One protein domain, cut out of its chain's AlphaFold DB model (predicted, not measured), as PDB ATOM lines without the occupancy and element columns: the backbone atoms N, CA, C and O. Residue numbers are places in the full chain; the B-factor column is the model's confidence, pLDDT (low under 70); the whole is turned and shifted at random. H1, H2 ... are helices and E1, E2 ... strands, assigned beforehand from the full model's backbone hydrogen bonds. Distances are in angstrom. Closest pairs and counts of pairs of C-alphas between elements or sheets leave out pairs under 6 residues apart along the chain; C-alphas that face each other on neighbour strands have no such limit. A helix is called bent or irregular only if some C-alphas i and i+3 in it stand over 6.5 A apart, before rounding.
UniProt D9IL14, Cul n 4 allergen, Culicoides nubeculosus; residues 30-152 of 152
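Overview. This is residues 30 to 152 of the 152 residues of the protein "Cul n 4 allergen" of Culicoides nubeculosus (UniProt D9IL14). Three long helices make an elongated up-and-down bundle: H2 and H5 run side by side along its length, and H4 folds against one half of H5, with the short helix H3 towards the other end. Opposite H5, the remaining side is covered over one half by a small two-stranded sheet, whose strand E2 packs on H2 and H4, and over the other half by H1, which packs on H2 and H3. The printed part has 123 residues, with five named helices and two named strands in the order E1 H1 E2 H2 H3 H4 H5; the sheet, E1 - E2, is antiparallel, and the class is mostly helix. The whole is compact, with a radius of gyration of the C-alphas of 14.8 A, and spans 48 by 28 by 18 A.

Along the chain. E1 is residues 31 to 34, from C-alpha 31 at (175.604, 96.107, 103.165). H1 is residues 46 to 54, 12.2 A long, and E2 is residues 58 to 61. H2, residues 64 to 87, is 34.3 A long, from C-alpha 64 at (174.324, 104.297, 100.606), with a kink of 25 degrees near residue 81; it is neither bent nor irregular, but only just: C-alphas 81 and 84 are 6.3 A apart. H3 is residues 93 to 99. H4, residues 103 to 120, is 26.0 A long. H5, residues 126 to 150, is 36.0 A long and ends with C-alpha 150 at (146.906, 96.771, 125.042).

Arrangement. H5 is the hub, touching H2, H3 and H4. It runs the same way as H2 at a shallow tilt of 16 degrees; their closest C-alphas, of Gly 73 and Ser 134, are 3.9 A apart. H4 and H5 form a helical hairpin, touching at a shallow tilt of 15 degrees, closest at the C-alphas of Ala 114 and Val 129, 5.6 A. H2 and H4 are close but not clearly touching, with the C-alphas of Leu 70 and Asn 111 7.7 A apart. With residues 144 to 148 alone, H5 touches H3, closest at the C-alphas of Cys 99 and Ile 144, 5.7 A. H1 touches residues 78 to 86 of H2, closest at the C-alphas of Tyr 47 and Val 85, 6.0 A. It also touches H3, closest at the C-alphas of Thr 46 and Phe 93, 5.8 A. E1 and E2 are antiparallel neighbours, with N 31 and O 61 at 2.8 A and N 33 and O 59 at 2.9 A, within hydrogen-bond range. The closest C-alphas of E2 and H4, of Val 59 and Asn 111, are 6.4 A apart. Every O i to N i+4 pair is within hydrogen-bond range in H1, H3, H4 and H5; in H2, 17 of 20 are.

Size, cuts and confidence. The C-alphas farthest apart, of Lys 90 and Lys 122, are 48.0 A apart. The printed part has no cut. The link from E1 to H1, 11 residues, is long; the others are tight. Mean pLDDT of the printed part is 90.5; residues 36 to 38 and 41 to 43 are under 70.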
ATOM      1  N   LEU A  30     175.279  93.139  99.436       83.75
ATOM      2  CA  LEU A  30     174.361  93.886 100.298       83.75
ATOM      3  C   LEU A  30     175.077  94.272 101.597       83.75
ATOM      4  O   LEU A  30     175.542  93.403 102.333       83.75
ATOM      5  N   LYS A  31     175.148  95.573 101.881       89.25
ATOM      6  CA  LYS A  31     175.604  96.107 103.165       89.25
ATOM      7  C   LYS A  31     174.489  95.951 104.196       89.25
ATOM      8  O   LYS A  31     173.330  96.247 103.901       89.25
ATOM      9  N   ARG A  32     174.842  95.519 105.405       91.38
ATOM     10  CA  ARG A  32     173.952  95.528 106.571       91.38
ATOM     11  C   ARG A  32     174.038  96.892 107.246       91.38
ATOM     12  O   ARG A  32     175.132  97.322 107.595       91.38
ATOM     13  N   ILE A  33     172.897  97.549 107.423       87.19
ATOM     14  CA  ILE A  33     172.778  98.798 108.177       87.19
ATOM     15  C   ILE A  33     171.864  98.537 109.362       87.19
ATOM     16  O   ILE A  33     170.722  98.117 109.193       87.19
ATOM     17  N   GLU A  34     172.386  98.769 110.556       83.88
ATOM     18  CA  GLU A  34     171.642  98.633 111.806       83.88
ATOM     19  C   GLU A  34     170.922  99.940 112.146       83.88
ATOM     20  O   GLU A  34     171.286 101.018 111.655       83.88
ATOM     21  N   ALA A  35     169.879  99.847 112.969       70.12
ATOM     22  CA  ALA A  35     169.195 101.030 113.468       70.12
ATOM     23  C   ALA A  35     170.183 101.871 114.287       70.12
ATOM     24  O   ALA A  35     170.637 101.447 115.348       70.12
ATOM     25  N   ALA A  36     170.498 103.083 113.826       58.34
ATOM     26  CA  ALA A  36     171.330 104.013 114.591       58.34
ATOM     27  C   ALA A  36     170.462 104.904 115.481       58.34
ATOM     28  O   ALA A  36     170.582 106.125 115.447       58.34
ATOM     29  N   ASN A  37     169.544 104.300 116.233       63.88
ATOM     30  CA  ASN A  37     168.820 105.066 117.235       63.88
ATOM     31  C   ASN A  37     169.839 105.508 118.275       63.88
ATOM     32  O   ASN A  37     170.431 104.659 118.949       63.88
ATOM     33  N   ASP A  38     170.049 106.813 118.397       67.44
ATOM     34  CA  ASP A  38     170.757 107.355 119.542       67.44
ATOM     35  C   ASP A  38     169.925 107.019 120.777       67.44
ATOM     36  O   ASP A  38     168.771 107.426 120.900       67.44
ATOM     37  N   CYS A  39     170.496 106.206 121.664       72.69
ATOM     38  CA  CYS A  39     169.891 105.847 122.938       72.69
ATOM     39  C   CYS A  39     170.420 106.821 123.997       72.69
ATOM     40  O   CYS A  39     171.462 106.533 124.595       72.69
ATOM     41  N   PRO A  40     169.776 107.984 124.222       70.19
ATOM     42  CA  PRO A  40     170.296 108.984 125.141       70.19
ATOM     43  C   PRO A  40     170.464 108.393 126.541       70.19
ATOM     44  O   PRO A  40     169.542 107.808 127.108       70.19
ATOM     45  N   ALA A  41     171.651 108.597 127.119       60.53
ATOM     46  CA  ALA A  41     172.032 108.072 128.431       60.53
ATOM     47  C   ALA A  41     171.151 108.577 129.591       60.53
ATOM     48  O   ALA A  41     171.187 108.003 130.674       60.53
ATOM     49  N   LYS A  42     170.350 109.629 129.363       59.47
ATOM     50  CA  LYS A  42     169.430 110.199 130.357       59.47
ATOM     51  C   LYS A  42     168.292 109.253 130.757       59.47
ATOM     52  O   LYS A  42     167.727 109.442 131.826       59.47
ATOM     53  N   ASN A  43     167.990 108.232 129.953       64.50
ATOM     54  CA  ASN A  43     166.938 107.266 130.259       64.50
ATOM     55  C   ASN A  43     167.557 105.927 130.691       64.50
ATOM     56  O   ASN A  43     168.018 105.148 129.855       64.50
ATOM     57  N   SER A  44     167.574 105.659 131.999       70.75
ATOM     58  CA  SER A  44     168.007 104.386 132.595       70.75
ATOM     59  C   SER A  44     166.876 103.343 132.637       70.75
ATOM     60  O   SER A  44     165.716 103.647 132.368       70.75
ATOM     61  N   GLY A  45     167.188 102.091 132.986       85.69
ATOM     62  CA  GLY A  45     166.170 101.057 133.232       85.69
ATOM     63  C   GLY A  45     165.599 100.416 131.960       85.69
ATOM     64  O   GLY A  45     166.351 100.058 131.047       85.69
ATOM     65  N   THR A  46     164.276 100.213 131.910       89.19
ATOM     66  CA  THR A  46     163.602  99.501 130.806       89.19
ATOM     67  C   THR A  46     163.812 100.188 129.461       89.19
ATOM     68  O   THR A  46     164.146  99.512 128.489       89.19
ATOM     69  N   TYR A  47     163.733 101.521 129.412       90.81
ATOM     70  CA  TYR A  47     163.978 102.285 128.186       90.81
ATOM     71  C   TYR A  47     165.334 101.948 127.559       90.81
ATOM     72  O   TYR A  47     165.418 101.651 126.368       90.81
ATOM     73  N   GLN A  48     166.405 101.922 128.360       90.56
ATOM     74  CA  GLN A  48     167.748 101.645 127.854       90.56
ATOM     75  C   GLN A  48     167.879 100.216 127.313       90.56
ATOM     76  O   GLN A  48     168.519 100.002 126.282       90.56
ATOM     77  N   LYS A  49     167.258  99.237 127.988       92.19
ATOM     78  CA  LYS A  49     167.225  97.838 127.533       92.19
ATOM     79  C   LYS A  49     166.493  97.714 126.197       92.19
ATOM     80  O   LYS A  49     167.013  97.089 125.274       92.19
ATOM     81  N   VAL A  50     165.329  98.353 126.080       92.81
ATOM     82  CA  VAL A  50     164.538  98.378 124.844       92.81
ATOM     83  C   VAL A  50     165.310  99.056 123.719       92.81
ATOM     84  O   VAL A  50     165.415  98.496 122.634       92.81
ATOM     85  N   CYS A  51     165.918 100.214 123.973       91.62
ATOM     86  CA  CYS A  51     166.662 100.945 122.954       91.62
ATOM     87  C   CYS A  51     167.847 100.131 122.410       91.62
ATOM     88  O   CYS A  51     167.978  99.968 121.197       91.62
ATOM     89  N   LYS A  52     168.633  99.496 123.294       90.75
ATOM     90  CA  LYS A  52     169.704  98.564 122.895       90.75
ATOM     91  C   LYS A  52     169.183  97.357 122.115       90.75
ATOM     92  O   LYS A  52     169.864  96.861 121.224       90.75
ATOM     93  N   GLN A  53     167.998  96.851 122.450       92.12
ATOM     94  CA  GLN A  53     167.377  95.771 121.687       92.12
ATOM     95  C   GLN A  53     166.966  96.248 120.288       92.12
ATOM     96  O   GLN A  53     167.198  95.531 119.318       92.12
ATOM     97  N   LEU A  54     166.417  97.460 120.172       92.25
ATOM     98  CA  LEU A  54     166.011  98.044 118.896       92.25
ATOM     99  C   LEU A  54     167.202  98.321 117.961       92.25
ATOM    100  O   LEU A  54     167.075  98.166 116.750       92.25
ATOM    101  N   GLN A  55     168.375  98.645 118.512       90.25
ATOM    102  CA  GLN A  55     169.621  98.807 117.748       90.25
ATOM    103  C   GLN A  55     170.083  97.519 117.042       90.25
ATOM    104  O   GLN A  55     170.827  97.592 116.072       90.25
ATOM    105  N   LYS A  56     169.628  96.335 117.475       91.94
ATOM    106  CA  LYS A  56     170.001  95.057 116.839       91.94
ATOM    107  C   LYS A  56     169.256  94.787 115.532       91.94
ATOM    108  O   LYS A  56     169.671  93.903 114.777       91.94
ATOM    109  N   TYR A  57     168.144  95.481 115.282       94.00
ATOM    110  CA  TYR A  57     167.417  95.328 114.025       94.00
ATOM    111  C   TYR A  57     168.195  95.977 112.886       94.00
ATOM    112  O   TYR A  57     168.872  96.992 113.062       94.00
ATOM    113  N   TYR A  58     168.097  95.376 111.705       94.25
ATOM    114  CA  TYR A  58     168.894  95.786 110.557       94.25
ATOM    115  C   TYR A  58     168.124  95.696 109.244       94.25
ATOM    116  O   TYR A  58     167.191  94.909 109.091       94.25
ATOM    117  N   VAL A  59     168.591  96.468 108.268       94.81
ATOM    118  CA  VAL A  59     168.189  96.419 106.861       94.81
ATOM    119  C   VAL A  59     169.393  96.084 105.989       94.81
ATOM    120  O   VAL A  59     170.543  96.334 106.355       94.81
ATOM    121  N   LEU A  60     169.139  95.509 104.819       94.56
ATOM    122  CA  LEU A  60     170.143  95.267 103.792       94.56
ATOM    123  C   LEU A  60     169.993  96.283 102.658       94.56
ATOM    124  O   LEU A  60     168.887  96.537 102.187       94.56
ATOM    125  N   THR A  61     171.100  96.835 102.168       93.62
ATOM    126  CA  THR A  61     171.095  97.816 101.071       93.62
ATOM    127  C   THR A  61     172.222  97.551 100.069       93.62
ATOM    128  O   THR A  61     173.284  97.079 100.475       93.62
ATOM    129  N   PRO A  62     172.045  97.821  98.763       91.62
ATOM    130  CA  PRO A  62     173.115  97.690  97.775       91.62
ATOM    131  C   PRO A  62     174.063  98.897  97.751       91.62
ATOM    132  O   PRO A  62     175.191  98.770  97.286       91.62
ATOM    133  N   ASP A  63     173.611 100.058  98.224       91.81
ATOM    134  CA  ASP A  63     174.365 101.310  98.236       91.81
ATOM    135  C   ASP A  63     173.856 102.253  99.333       91.81
ATOM    136  O   ASP A  63     172.849 101.997 100.005       91.81
ATOM    137  N   ASP A  64     174.583 103.349  99.526       91.69
ATOM    138  CA  ASP A  64     174.324 104.297 100.606       91.69
ATOM    139  C   ASP A  64     173.143 105.232 100.282       91.69
ATOM    140  O   ASP A  64     172.521 105.759 101.206       91.69
ATOM    141  N   LYS A  65     172.778 105.387  98.996       93.25
ATOM    142  CA  LYS A  65     171.636 106.215  98.577       93.25
ATOM    143  C   LYS A  65     170.331 105.603  99.051       93.25
ATOM    144  O   LYS A  65     169.575 106.282  99.726       93.25
ATOM    145  N   LEU A  66     170.076 104.330  98.744       94.31
ATOM    146  CA  LEU A  66     168.905 103.643  99.296       94.31
ATOM    147  C   LEU A  66     169.070 103.416 100.807       94.31
ATOM    148  O   LEU A  66     168.110 103.536 101.569       94.31
ATOM    149  N   GLY A  67     170.297 103.125 101.244       93.50
ATOM    150  CA  GLY A  67     170.619 102.809 102.632       93.50
ATOM    151  C   GLY A  67     170.200 103.885 103.629       93.50
ATOM    152  O   GLY A  67     169.668 103.547 104.685       93.50
ATOM    153  N   SER A  68     170.388 105.164 103.295       91.81
ATOM    154  CA  SER A  68     170.006 106.283 104.163       91.81
ATOM    155  C   SER A  68     168.497 106.329 104.436       91.81
ATOM    156  O   SER A  68     168.093 106.486 105.588       91.81
ATOM    157  N   TYR A  69     167.661 106.098 103.419       93.06
ATOM    158  CA  TYR A  69     166.205 106.067 103.576       93.06
ATOM    159  C   TYR A  69     165.734 104.840 104.356       93.06
ATOM    160  O   TYR A  69     164.906 104.965 105.254       93.06
ATOM    161  N   LEU A  70     166.284 103.657 104.056       94.94
ATOM    162  CA  LEU A  70     165.932 102.435 104.788       94.94
ATOM    163  C   LEU A  70     166.300 102.546 106.273       94.94
ATOM    164  O   LEU A  70     165.539 102.121 107.142       94.94
ATOM    165  N   LYS A  71     167.453 103.154 106.569       93.00
ATOM    166  CA  LYS A  71     167.878 103.459 107.934       93.00
ATOM    167  C   LYS A  71     166.905 104.418 108.624       93.00
ATOM    168  O   LYS A  71     166.532 104.164 109.765       93.00
ATOM    169  N   GLY A  72     166.475 105.475 107.930       90.56
ATOM    170  CA  GLY A  72     165.492 106.434 108.440       90.56
ATOM    171  C   GLY A  72     164.170 105.771 108.828       90.56
ATOM    172  O   GLY A  72     163.715 105.941 109.955       90.56
ATOM    173  N   GLY A  73     163.610 104.928 107.954       92.00
ATOM    174  CA  GLY A  73     162.380 104.190 108.261       92.00
ATOM    175  C   GLY A  73     162.528 103.246 109.459       92.00
ATOM    176  O   GLY A  73     161.628 103.143 110.293       92.00
ATOM    177  N   LEU A  74     163.681 102.578 109.589       92.88
ATOM    178  CA  LEU A  74     163.970 101.717 110.740       92.88
ATOM    179  C   LEU A  74     164.055 102.513 112.051       92.88
ATOM    180  O   LEU A  74     163.583 102.044 113.089       92.88
ATOM    181  N   GLN A  75     164.614 103.719 111.993       90.31
ATOM    182  CA  GLN A  75     164.699 104.628 113.131       90.31
ATOM    183  C   GLN A  75     163.328 105.177 113.539       90.31
ATOM    184  O   GLN A  75     162.998 105.202 114.723       90.31
ATOM    185  N   GLU A  76     162.491 105.553 112.575       90.12
ATOM    186  CA  GLU A  76     161.129 106.017 112.838       90.12
ATOM    187  C   GLU A  76     160.284 104.939 113.527       90.12
ATOM    188  O   GLU A  76     159.697 105.185 114.583       90.12
ATOM    189  N   ALA A  77     160.313 103.709 113.009       91.81
ATOM    190  CA  ALA A  77     159.606 102.590 113.620       91.81
ATOM    191  C   ALA A  77     160.103 102.295 115.044       91.81
ATOM    192  O   ALA A  77     159.305 102.032 115.940       91.81
ATOM    193  N   ALA A  78     161.407 102.391 115.296       91.38
ATOM    194  CA  ALA A  78     161.939 102.224 116.641       91.38
ATOM    195  C   ALA A  78     161.513 103.349 117.601       91.38
ATOM    196  O   ALA A  78     161.202 103.077 118.762       91.38
ATOM    197  N   ASN A  79     161.422 104.593 117.128       89.50
ATOM    198  CA  ASN A  79     160.914 105.712 117.927       89.50
ATOM    199  C   ASN A  79     159.443 105.510 118.333       89.50
ATOM    200  O   ASN A  79     159.062 105.868 119.453       89.50
ATOM    201  N   ARG A  80     158.627 104.874 117.476       90.75
ATOM    202  CA  ARG A  80     157.249 104.477 117.822       90.75
ATOM    203  C   ARG A  80     157.200 103.515 119.006       90.75
ATOM    204  O   ARG A  80     156.309 103.645 119.832       90.75
ATOM    205  N   VAL A  81     158.172 102.607 119.119       92.00
ATOM    206  CA  VAL A  81     158.290 101.651 120.236       92.00
ATOM    207  C   VAL A  81     158.820 102.329 121.500       92.00
ATOM    208  O   VAL A  81     158.326 102.084 122.596       92.00
ATOM    209  N   LEU A  82     159.812 103.213 121.366       90.75
ATOM    210  CA  LEU A  82     160.414 103.910 122.505       90.75
ATOM    211  C   LEU A  82     159.462 104.910 123.171       90.75
ATOM    212  O   LEU A  82     159.563 105.137 124.376       90.75
ATOM    213  N   THR A  83     158.528 105.487 122.413       89.88
ATOM    214  CA  THR A  83     157.570 106.477 122.925       89.88
ATOM    215  C   THR A  83     156.697 105.941 124.071       89.88
ATOM    216  O   THR A  83     156.747 106.531 125.151       89.88
ATOM    217  N   PRO A  84     155.916 104.854 123.918       90.12
ATOM    218  CA  PRO A  84     155.110 104.311 125.011       90.12
ATOM    219  C   PRO A  84     155.979 103.820 126.177       90.12
ATOM    220  O   PRO A  84     155.647 104.090 127.327       90.12
ATOM    221  N   VAL A  85     157.138 103.207 125.898       90.50
ATOM    222  CA  VAL A  85     158.092 102.758 126.933       90.50
ATOM    223  C   VAL A  85     158.589 103.920 127.796       90.50
ATOM    224  O   VAL A  85     158.789 103.754 128.992       90.50
ATOM    225  N   SER A  86     158.780 105.107 127.216       88.69
ATOM    226  CA  SER A  86     159.190 106.296 127.977       88.69
ATOM    227  C   SER A  86     158.070 106.924 128.813       88.69
ATOM    228  O   SER A  86     158.351 107.765 129.660       88.69
ATOM    229  N   LYS A  87     156.807 106.559 128.556       88.81
ATOM    230  CA  LYS A  87     155.621 107.177 129.166       88.81
ATOM    231  C   LYS A  87     154.986 106.339 130.274       88.81
ATOM    232  O   LYS A  87     154.096 106.845 130.950       88.81
ATOM    233  N   SER A  88     155.373 105.073 130.432       85.81
ATOM    234  CA  SER A  88     154.726 104.161 131.377       85.81
ATOM    235  C   SER A  88     155.707 103.164 131.982       85.81
ATOM    236  O   SER A  88     156.283 102.337 131.276       85.81
ATOM    237  N   ASP A  89     155.804 103.176 133.312       85.00
ATOM    238  CA  ASP A  89     156.625 102.234 134.083       85.00
ATOM    239  C   ASP A  89     156.039 100.812 134.113       85.00
ATOM    240  O   ASP A  89     156.728  99.858 134.474       85.00
ATOM    241  N   LYS A  90     154.772 100.648 133.706       89.69
ATOM    242  CA  LYS A  90     154.125  99.334 133.587       89.69
ATOM    243  C   LYS A  90     154.657  98.522 132.407       89.69
ATOM    244  O   LYS A  90     154.545  97.298 132.408       89.69
ATOM    245  N   ILE A  91     155.227  99.181 131.395       91.81
ATOM    246  CA  ILE A  91     155.778  98.487 130.231       91.81
ATOM    247  C   ILE A  91     157.119  97.879 130.625       91.81
ATOM    248  O   ILE A  91     158.133  98.568 130.727       91.81
ATOM    249  N   THR A  92     157.128  96.567 130.831       93.81
ATOM    250  CA  THR A  92     158.346  95.813 131.123       93.81
ATOM    251  C   THR A  92     159.091  95.445 129.842       93.81
ATOM    252  O   THR A  92     158.553  95.474 128.733       93.81
ATOM    253  N   PHE A  93     160.361  95.066 129.986       93.88
ATOM    254  CA  PHE A  93     161.156  94.606 128.849       93.88
ATOM    255  C   PHE A  93     160.556  93.355 128.185       93.88
ATOM    256  O   PHE A  93     160.588  93.255 126.961       93.88
ATOM    257  N   ASP A  94     159.958  92.453 128.964       95.00
ATOM    258  CA  ASP A  94     159.378  91.204 128.459       95.00
ATOM    259  C   ASP A  94     158.135  91.461 127.598       95.00
ATOM    260  O   ASP A  94     157.996  90.872 126.524       95.00
ATOM    261  N   ILE A  95     157.277  92.406 128.008       95.25
ATOM    262  CA  ILE A  95     156.134  92.870 127.201       95.25
ATOM    263  C   ILE A  95     156.634  93.389 125.849       95.25
ATOM    264  O   ILE A  95     156.132  93.002 124.792       95.25
ATOM    265  N   VAL A  96     157.691  94.206 125.869       95.06
ATOM    266  CA  VAL A  96     158.281  94.750 124.644       95.06
ATOM    267  C   VAL A  96     158.866  93.654 123.761       95.06
ATOM    268  O   VAL A  96     158.644  93.664 122.551       95.06
ATOM    269  N   GLN A  97     159.574  92.678 124.333       95.50
ATOM    270  CA  GLN A  97     160.095  91.544 123.569       95.50
ATOM    271  C   GLN A  97     158.980  90.722 122.921       95.50
ATOM    272  O   GLN A  97     159.132  90.303 121.770       95.50
ATOM    273  N   ASN A  98     157.861  90.527 123.620       95.88
ATOM    274  CA  ASN A  98     156.709  89.818 123.081       95.88
ATOM    275  C   ASN A  98     156.113  90.556 121.870       95.88
ATOM    276  O   ASN A  98     155.973  89.959 120.799       95.88
ATOM    277  N   CYS A  99     155.873  91.866 121.985       96.12
ATOM    278  CA  CYS A  99     155.370  92.679 120.870       96.12
ATOM    279  C   CYS A  99     156.373  92.780 119.702       96.12
ATOM    280  O   CYS A  99     155.981  92.901 118.543       96.12
ATOM    281  N   LEU A 100     157.678  92.678 119.974       95.56
ATOM    282  CA  LEU A 100     158.739  92.741 118.962       95.56
ATOM    283  C   LEU A 100     159.093  91.397 118.305       95.56
ATOM    284  O   LEU A 100     159.946  91.373 117.407       95.56
ATOM    285  N   LYS A 101     158.468  90.283 118.704       93.75
ATOM    286  CA  LYS A 101     158.857  88.918 118.298       93.75
ATOM    287  C   LYS A 101     158.995  88.737 116.780       93.75
ATOM    288  O   LYS A 101     159.893  88.036 116.323       93.75
ATOM    289  N   ASN A 102     158.160  89.422 115.997       93.44
ATOM    290  CA  ASN A 102     158.147  89.337 114.533       93.44
ATOM    291  C   ASN A 102     158.732  90.570 113.827       93.44
ATOM    292  O   ASN A 102     158.685  90.657 112.598       93.44
ATOM    293  N   PHE A 103     159.310  91.522 114.561       95.06
ATOM    294  CA  PHE A 103     159.692  92.807 113.980       95.06
ATOM    295  C   PHE A 103     160.765  92.674 112.888       95.06
ATOM    296  O   PHE A 103     160.572  93.176 111.783       95.06
ATOM    297  N   GLN A 104     161.838  91.898 113.108       95.06
ATOM    298  CA  GLN A 104     162.860  91.669 112.067       95.06
ATOM    299  C   GLN A 104     162.280  90.954 110.837       95.06
ATOM    300  O   GLN A 104     162.735  91.182 109.718       95.06
ATOM    301  N   VAL A 105     161.271  90.094 111.017       95.88
ATOM    302  CA  VAL A 105     160.602  89.405 109.903       95.88
ATOM    303  C   VAL A 105     159.872  90.419 109.022       95.88
ATOM    304  O   VAL A 105     160.006  90.375 107.797       95.88
ATOM    305  N   MET A 106     159.175  91.375 109.637       96.00
ATOM    306  CA  MET A 106     158.505  92.469 108.929       96.00
ATOM    307  C   MET A 106     159.510  93.399 108.244       96.00
ATOM    308  O   MET A 106     159.368  93.671 107.049       96.00
ATOM    309  N   VAL A 107     160.588  93.788 108.937       95.81
ATOM    310  CA  VAL A 107     161.699  94.558 108.347       95.81
ATOM    311  C   VAL A 107     162.250  93.844 107.109       95.81
ATOM    312  O   VAL A 107     162.350  94.451 106.044       95.81
ATOM    313  N   ASN A 108     162.538  92.543 107.200       96.00
ATOM    314  CA  ASN A 108     163.061  91.748 106.087       96.00
ATOM    315  C   ASN A 108     162.079  91.674 104.909       96.00
ATOM    316  O   ASN A 108     162.501  91.753 103.753       96.00
ATOM    317  N   LYS A 109     160.777  91.534 105.184       97.19
ATOM    318  CA  LYS A 109     159.726  91.518 104.157       97.19
ATOM    319  C   LYS A 109     159.709  92.834 103.379       97.19
ATOM    320  O   LYS A 109     159.798  92.810 102.150       97.19
ATOM    321  N   HIS A 110     159.653  93.964 104.079       97.19
ATOM    322  CA  HIS A 110     159.642  95.288 103.452       97.19
ATOM    323  C   HIS A 110     160.966  95.601 102.757       97.19
ATOM    324  O   HIS A 110     160.975  96.141 101.654       97.19
ATOM    325  N   ASN A 111     162.090  95.195 103.344       96.50
ATOM    326  CA  ASN A 111     163.402  95.411 102.760       96.50
ATOM    327  C   ASN A 111     163.580  94.612 101.463       96.50
ATOM    328  O   ASN A 111     164.054  95.158 100.472       96.50
ATOM    329  N   LYS A 112     163.131  93.352 101.413       96.50
ATOM    330  CA  LYS A 112     163.152  92.547 100.183       96.50
ATOM    331  C   LYS A 112     162.348  93.201  99.058       96.50
ATOM    332  O   LYS A 112     162.807  93.204  97.917       96.50
ATOM    333  N   GLU A 113     161.181  93.747  99.379       97.00
ATOM    334  CA  GLU A 113     160.332  94.438  98.409       97.00
ATOM    335  C   GLU A 113     160.971  95.739  97.915       97.00
ATOM    336  O   GLU A 113     161.046  95.972  96.710       97.00
ATOM    337  N   ALA A 114     161.540  96.528  98.828       96.75
ATOM    338  CA  ALA A 114     162.289  97.726  98.478       96.75
ATOM    339  C   ALA A 114     163.464  97.398  97.540       96.75
ATOM    340  O   ALA A 114     163.622  98.000  96.482       96.75
ATOM    341  N   LEU A 115     164.247  96.366  97.864       95.56
ATOM    342  CA  LEU A 115     165.350  95.909  97.019       95.56
ATOM    343  C   LEU A 115     164.886  95.421  95.644       95.56
ATOM    344  O   LEU A 115     165.634  95.562  94.677       95.56
ATOM    345  N   ARG A 116     163.694  94.823  95.547       95.75
ATOM    346  CA  ARG A 116     163.105  94.390  94.275       95.75
ATOM    347  C   ARG A 116     162.758  95.604  93.413       95.75
ATOM    348  O   ARG A 116     163.309  95.727  92.322       95.75
ATOM    349  N   LYS A 117     161.941  96.524  93.934       96.12
ATOM    350  CA  LYS A 117     161.523  97.745  93.226       96.12
ATOM    351  C   LYS A 117     162.712  98.611  92.814       96.12
ATOM    352  O   LYS A 117     162.796  99.061  91.676       96.12
ATOM    353  N   TYR A 118     163.695  98.749  93.702       95.81
ATOM    354  CA  TYR A 118     164.903  99.515  93.420       95.81
ATOM    355  C   TYR A 118     165.711  98.957  92.239       95.81
ATOM    356  O   TYR A 118     166.318  99.706  91.475       95.81
ATOM    357  N   ARG A 119     165.714  97.631  92.051       92.44
ATOM    358  CA  ARG A 119     166.355  97.000  90.887       92.44
ATOM    359  C   ARG A 119     165.535  97.189  89.616       92.44
ATOM    360  O   ARG A 119     166.124  97.400  88.561       92.44
ATOM    361  N   GLU A 120     164.212  97.114  89.714       94.81
ATOM    362  CA  GLU A 120     163.300  97.275  88.572       94.81
ATOM    363  C   GLU A 120     163.416  98.665  87.946       94.81
ATOM    364  O   GLU A 120     163.462  98.784  86.724       94.81
ATOM    365  N   CYS A 121     163.607  99.698  88.766       93.12
ATOM    366  CA  CYS A 121     163.863 101.063  88.306       93.12
ATOM    367  C   CYS A 121     165.350 101.366  88.044       93.12
ATOM    368  O   CYS A 121     165.773 102.517  88.126       93.12
ATOM    369  N   LYS A 122     166.179 100.340  87.803       92.50
ATOM    370  CA  LYS A 122     167.618 100.480  87.507       92.50
ATOM    371  C   LYS A 122     168.388 101.352  88.514       92.50
ATOM    372  O   LYS A 122     169.379 101.975  88.152       92.50
ATOM    373  N   LYS A 123     167.988 101.326  89.791       90.56
ATOM    374  CA  LYS A 123     168.602 102.063  90.910       90.56
ATOM    375  C   LYS A 123     168.378 103.584  90.925       90.56
ATOM    376  O   LYS A 123     169.023 104.291  91.701       90.56
ATOM    377  N   GLU A 124     167.449 104.099  90.128       92.94
ATOM    378  CA  GLU A 124     167.195 105.544  90.032       92.94
ATOM    379  C   GLU A 124     166.121 106.021  91.025       92.94
ATOM    380  O   GLU A 124     166.199 107.129  91.547       92.94
ATOM    381  N   CYS A 125     165.174 105.154  91.392       95.38
ATOM    382  CA  CYS A 125     164.026 105.481  92.247       95.38
ATOM    383  C   CYS A 125     164.279 105.319  93.764       95.38
ATOM    384  O   CYS A 125     163.373 104.960  94.516       95.38
ATOM    385  N   PHE A 126     165.506 105.559  94.251       94.50
ATOM    386  CA  PHE A 126     165.864 105.314  95.665       94.50
ATOM    387  C   PHE A 126     164.972 106.085  96.653       94.50
ATOM    388  O   PHE A 126     164.599 105.537  97.688       94.50
ATOM    389  N   THR A 127     164.592 107.323  96.327       96.06
ATOM    390  CA  THR A 127     163.741 108.163  97.183       96.06
ATOM    391  C   THR A 127     162.330 107.601  97.320       96.06
ATOM    392  O   THR A 127     161.800 107.532  98.425       96.06
ATOM    393  N   GLU A 128     161.707 107.212  96.208       97.12
ATOM    394  CA  GLU A 128     160.341 106.679  96.189       97.12
ATOM    395  C   GLU A 128     160.274 105.355  96.948       97.12
ATOM    396  O   GLU A 128     159.515 105.218  97.904       97.12
ATOM    397  N   VAL A 129     161.168 104.427  96.607       97.19
ATOM    398  CA  VAL A 129     161.275 103.126  97.273       97.19
ATOM    399  C   VAL A 129     161.588 103.278  98.762       97.19
ATOM    400  O   VAL A 129     161.030 102.564  99.596       97.19
ATOM    401  N   GLY A 130     162.466 104.217  99.117       95.62
ATOM    402  CA  GLY A 130     162.798 104.527 100.502       95.62
ATOM    403  C   GLY A 130     161.603 105.057 101.300       95.62
ATOM    404  O   GLY A 130     161.390 104.642 102.442       95.62
ATOM    405  N   LYS A 131     160.785 105.929 100.696       96.19
ATOM    406  CA  LYS A 131     159.545 106.442 101.301       96.19
ATOM    407  C   LYS A 131     158.504 105.344 101.483       96.19
ATOM    408  O   LYS A 131     157.915 105.244 102.557       96.19
ATOM    409  N   GLU A 132     158.305 104.498 100.477       96.81
ATOM    410  CA  GLU A 132     157.391 103.359 100.577       96.81
ATOM    411  C   GLU A 132     157.812 102.385 101.683       96.81
ATOM    412  O   GLU A 132     156.977 101.954 102.481       96.81
ATOM    413  N   PHE A 133     159.109 102.069 101.763       96.62
ATOM    414  CA  PHE A 133     159.657 101.251 102.841       96.62
ATOM    415  C   PHE A 133     159.380 101.878 104.210       96.62
ATOM    416  O   PHE A 133     158.883 101.194 105.102       96.62
ATOM    417  N   SER A 134     159.671 103.173 104.360       94.69
ATOM    418  CA  SER A 134     159.482 103.894 105.622       94.69
ATOM    419  C   SER A 134     158.013 103.911 106.036       94.69
ATOM    420  O   SER A 134     157.702 103.566 107.167       94.69
ATOM    421  N   SER A 135     157.091 104.173 105.104       95.44
ATOM    422  CA  SER A 135     155.649 104.132 105.380       95.44
ATOM    423  C   SER A 135     155.165 102.738 105.792       95.44
ATOM    424  O   SER A 135     154.355 102.598 106.709       95.44
ATOM    425  N   ALA A 136     155.658 101.684 105.138       95.56
ATOM    426  CA  ALA A 136     155.295 100.317 105.497       95.56
ATOM    427  C   ALA A 136     155.832  99.924 106.883       95.56
ATOM    428  O   ALA A 136     155.159  99.220 107.643       95.56
ATOM    429  N   LEU A 137     157.028 100.401 107.229       94.06
ATOM    430  CA  LEU A 137     157.633 100.120 108.520       94.06
ATOM    431  C   LEU A 137     157.048 100.979 109.650       94.06
ATOM    432  O   LEU A 137     156.882 100.458 110.748       94.06
ATOM    433  N   ASP A 138     156.637 102.219 109.383       92.31
ATOM    434  CA  ASP A 138     155.881 103.048 110.333       92.31
ATOM    435  C   ASP A 138     154.568 102.359 110.728       92.31
ATOM    436  O   ASP A 138     154.292 102.212 111.915       92.31
ATOM    437  N   LYS A 139     153.827 101.788 109.764       94.25
ATOM    438  CA  LYS A 139     152.637 100.963 110.058       94.25
ATOM    439  C   LYS A 139     152.954  99.776 110.971       94.25
ATOM    440  O   LYS A 139     152.175  99.463 111.864       94.25
ATOM    441  N   THR A 140     154.105  99.131 110.774       93.75
ATOM    442  CA  THR A 140     154.569  98.060 111.673       93.75
ATOM    443  C   THR A 140     154.880  98.611 113.071       93.75
ATOM    444  O   THR A 140     154.540  97.986 114.070       93.75
ATOM    445  N   GLY A 141     155.493  99.795 113.158       92.31
ATOM    446  CA  GLY A 141     155.749 100.492 114.420       92.31
ATOM    447  C   GLY A 141     154.466 100.865 115.168       92.31
ATOM    448  O   GLY A 141     154.418 100.712 116.387       92.31
ATOM    449  N   VAL A 142     153.416 101.283 114.454       92.44
ATOM    450  CA  VAL A 142     152.081 101.542 115.021       92.44
ATOM    451  C   VAL A 142     151.485 100.270 115.620       92.44
ATOM    452  O   VAL A 142     151.100 100.291 116.781       92.44
ATOM    453  N   GLN A 143     151.510  99.146 114.897       94.44
ATOM    454  CA  GLN A 143     151.009  97.858 115.408       94.44
ATOM    455  C   GLN A 143     151.744  97.398 116.673       94.44
ATOM    456  O   GLN A 143     151.147  96.837 117.589       94.44
ATOM    457  N   ILE A 144     153.055  97.642 116.748       94.19
ATOM    458  CA  ILE A 144     153.822  97.345 117.961       94.19
ATOM    459  C   ILE A 144     153.394  98.273 119.099       94.19
ATOM    460  O   ILE A 144     153.210  97.805 120.216       94.19
ATOM    461  N   ALA A 145     153.224  99.569 118.836       91.62
ATOM    462  CA  ALA A 145     152.760 100.515 119.845       91.62
ATOM    463  C   ALA A 145     151.348 100.174 120.358       91.62
ATOM    464  O   ALA A 145     151.099 100.300 121.553       91.62
ATOM    465  N   GLU A 146     150.455  99.694 119.491       93.56
ATOM    466  CA  GLU A 146     149.132  99.174 119.862       93.56
ATOM    467  C   GLU A 146     149.255  97.954 120.783       93.56
ATOM    468  O   GLU A 146     148.723  97.988 121.887       93.56
ATOM    469  N   CYS A 147     150.062  96.951 120.414       95.25
ATOM    470  CA  CYS A 147     150.350  95.790 121.271       95.25
ATOM    471  C   CYS A 147     150.878  96.194 122.660       95.25
ATOM    472  O   CYS A 147     150.491  95.621 123.680       95.25
ATOM    473  N   LEU A 148     151.755  97.204 122.714       92.88
ATOM    474  CA  LEU A 148     152.279  97.729 123.975       92.88
ATOM    475  C   LEU A 148     151.194  98.404 124.815       92.88
ATOM    476  O   LEU A 148     151.174  98.210 126.026       92.88
ATOM    477  N   ASN A 149     150.308  99.177 124.188       89.88
ATOM    478  CA  ASN A 149     149.225  99.869 124.881       89.88
ATOM    479  C   ASN A 149     148.126  98.910 125.361       89.88
ATOM    480  O   ASN A 149     147.558  99.143 126.420       89.88
ATOM    481  N   GLU A 150     147.842  97.833 124.626       90.75
ATOM    482  CA  GLU A 150     146.906  96.771 125.042       90.75
ATOM    483  C   GLU A 150     147.434  95.943 126.224       90.75
ATOM    484  O   GLU A 150     146.663  95.284 126.916       90.75
ATOM    485  N   SER A 151     148.746  95.981 126.466       81.94
ATOM    486  CA  SER A 151     149.409  95.263 127.560       81.94
ATOM    487  C   SER A 151     149.479  96.064 128.880       81.94
ATOM    488  O   SER A 151     150.160  95.619 129.808       81.94
ATOM    489  N   LEU A 152     148.850  97.249 128.956       77.56
ATOM    490  CA  LEU A 152     148.864  98.193 130.100       77.56
ATOM    491  C   LEU A 152     147.667  98.063 131.051       77.56
ATOM    492  O   LEU A 152     147.850  98.426 132.249       77.56
TER     493      LEU A 152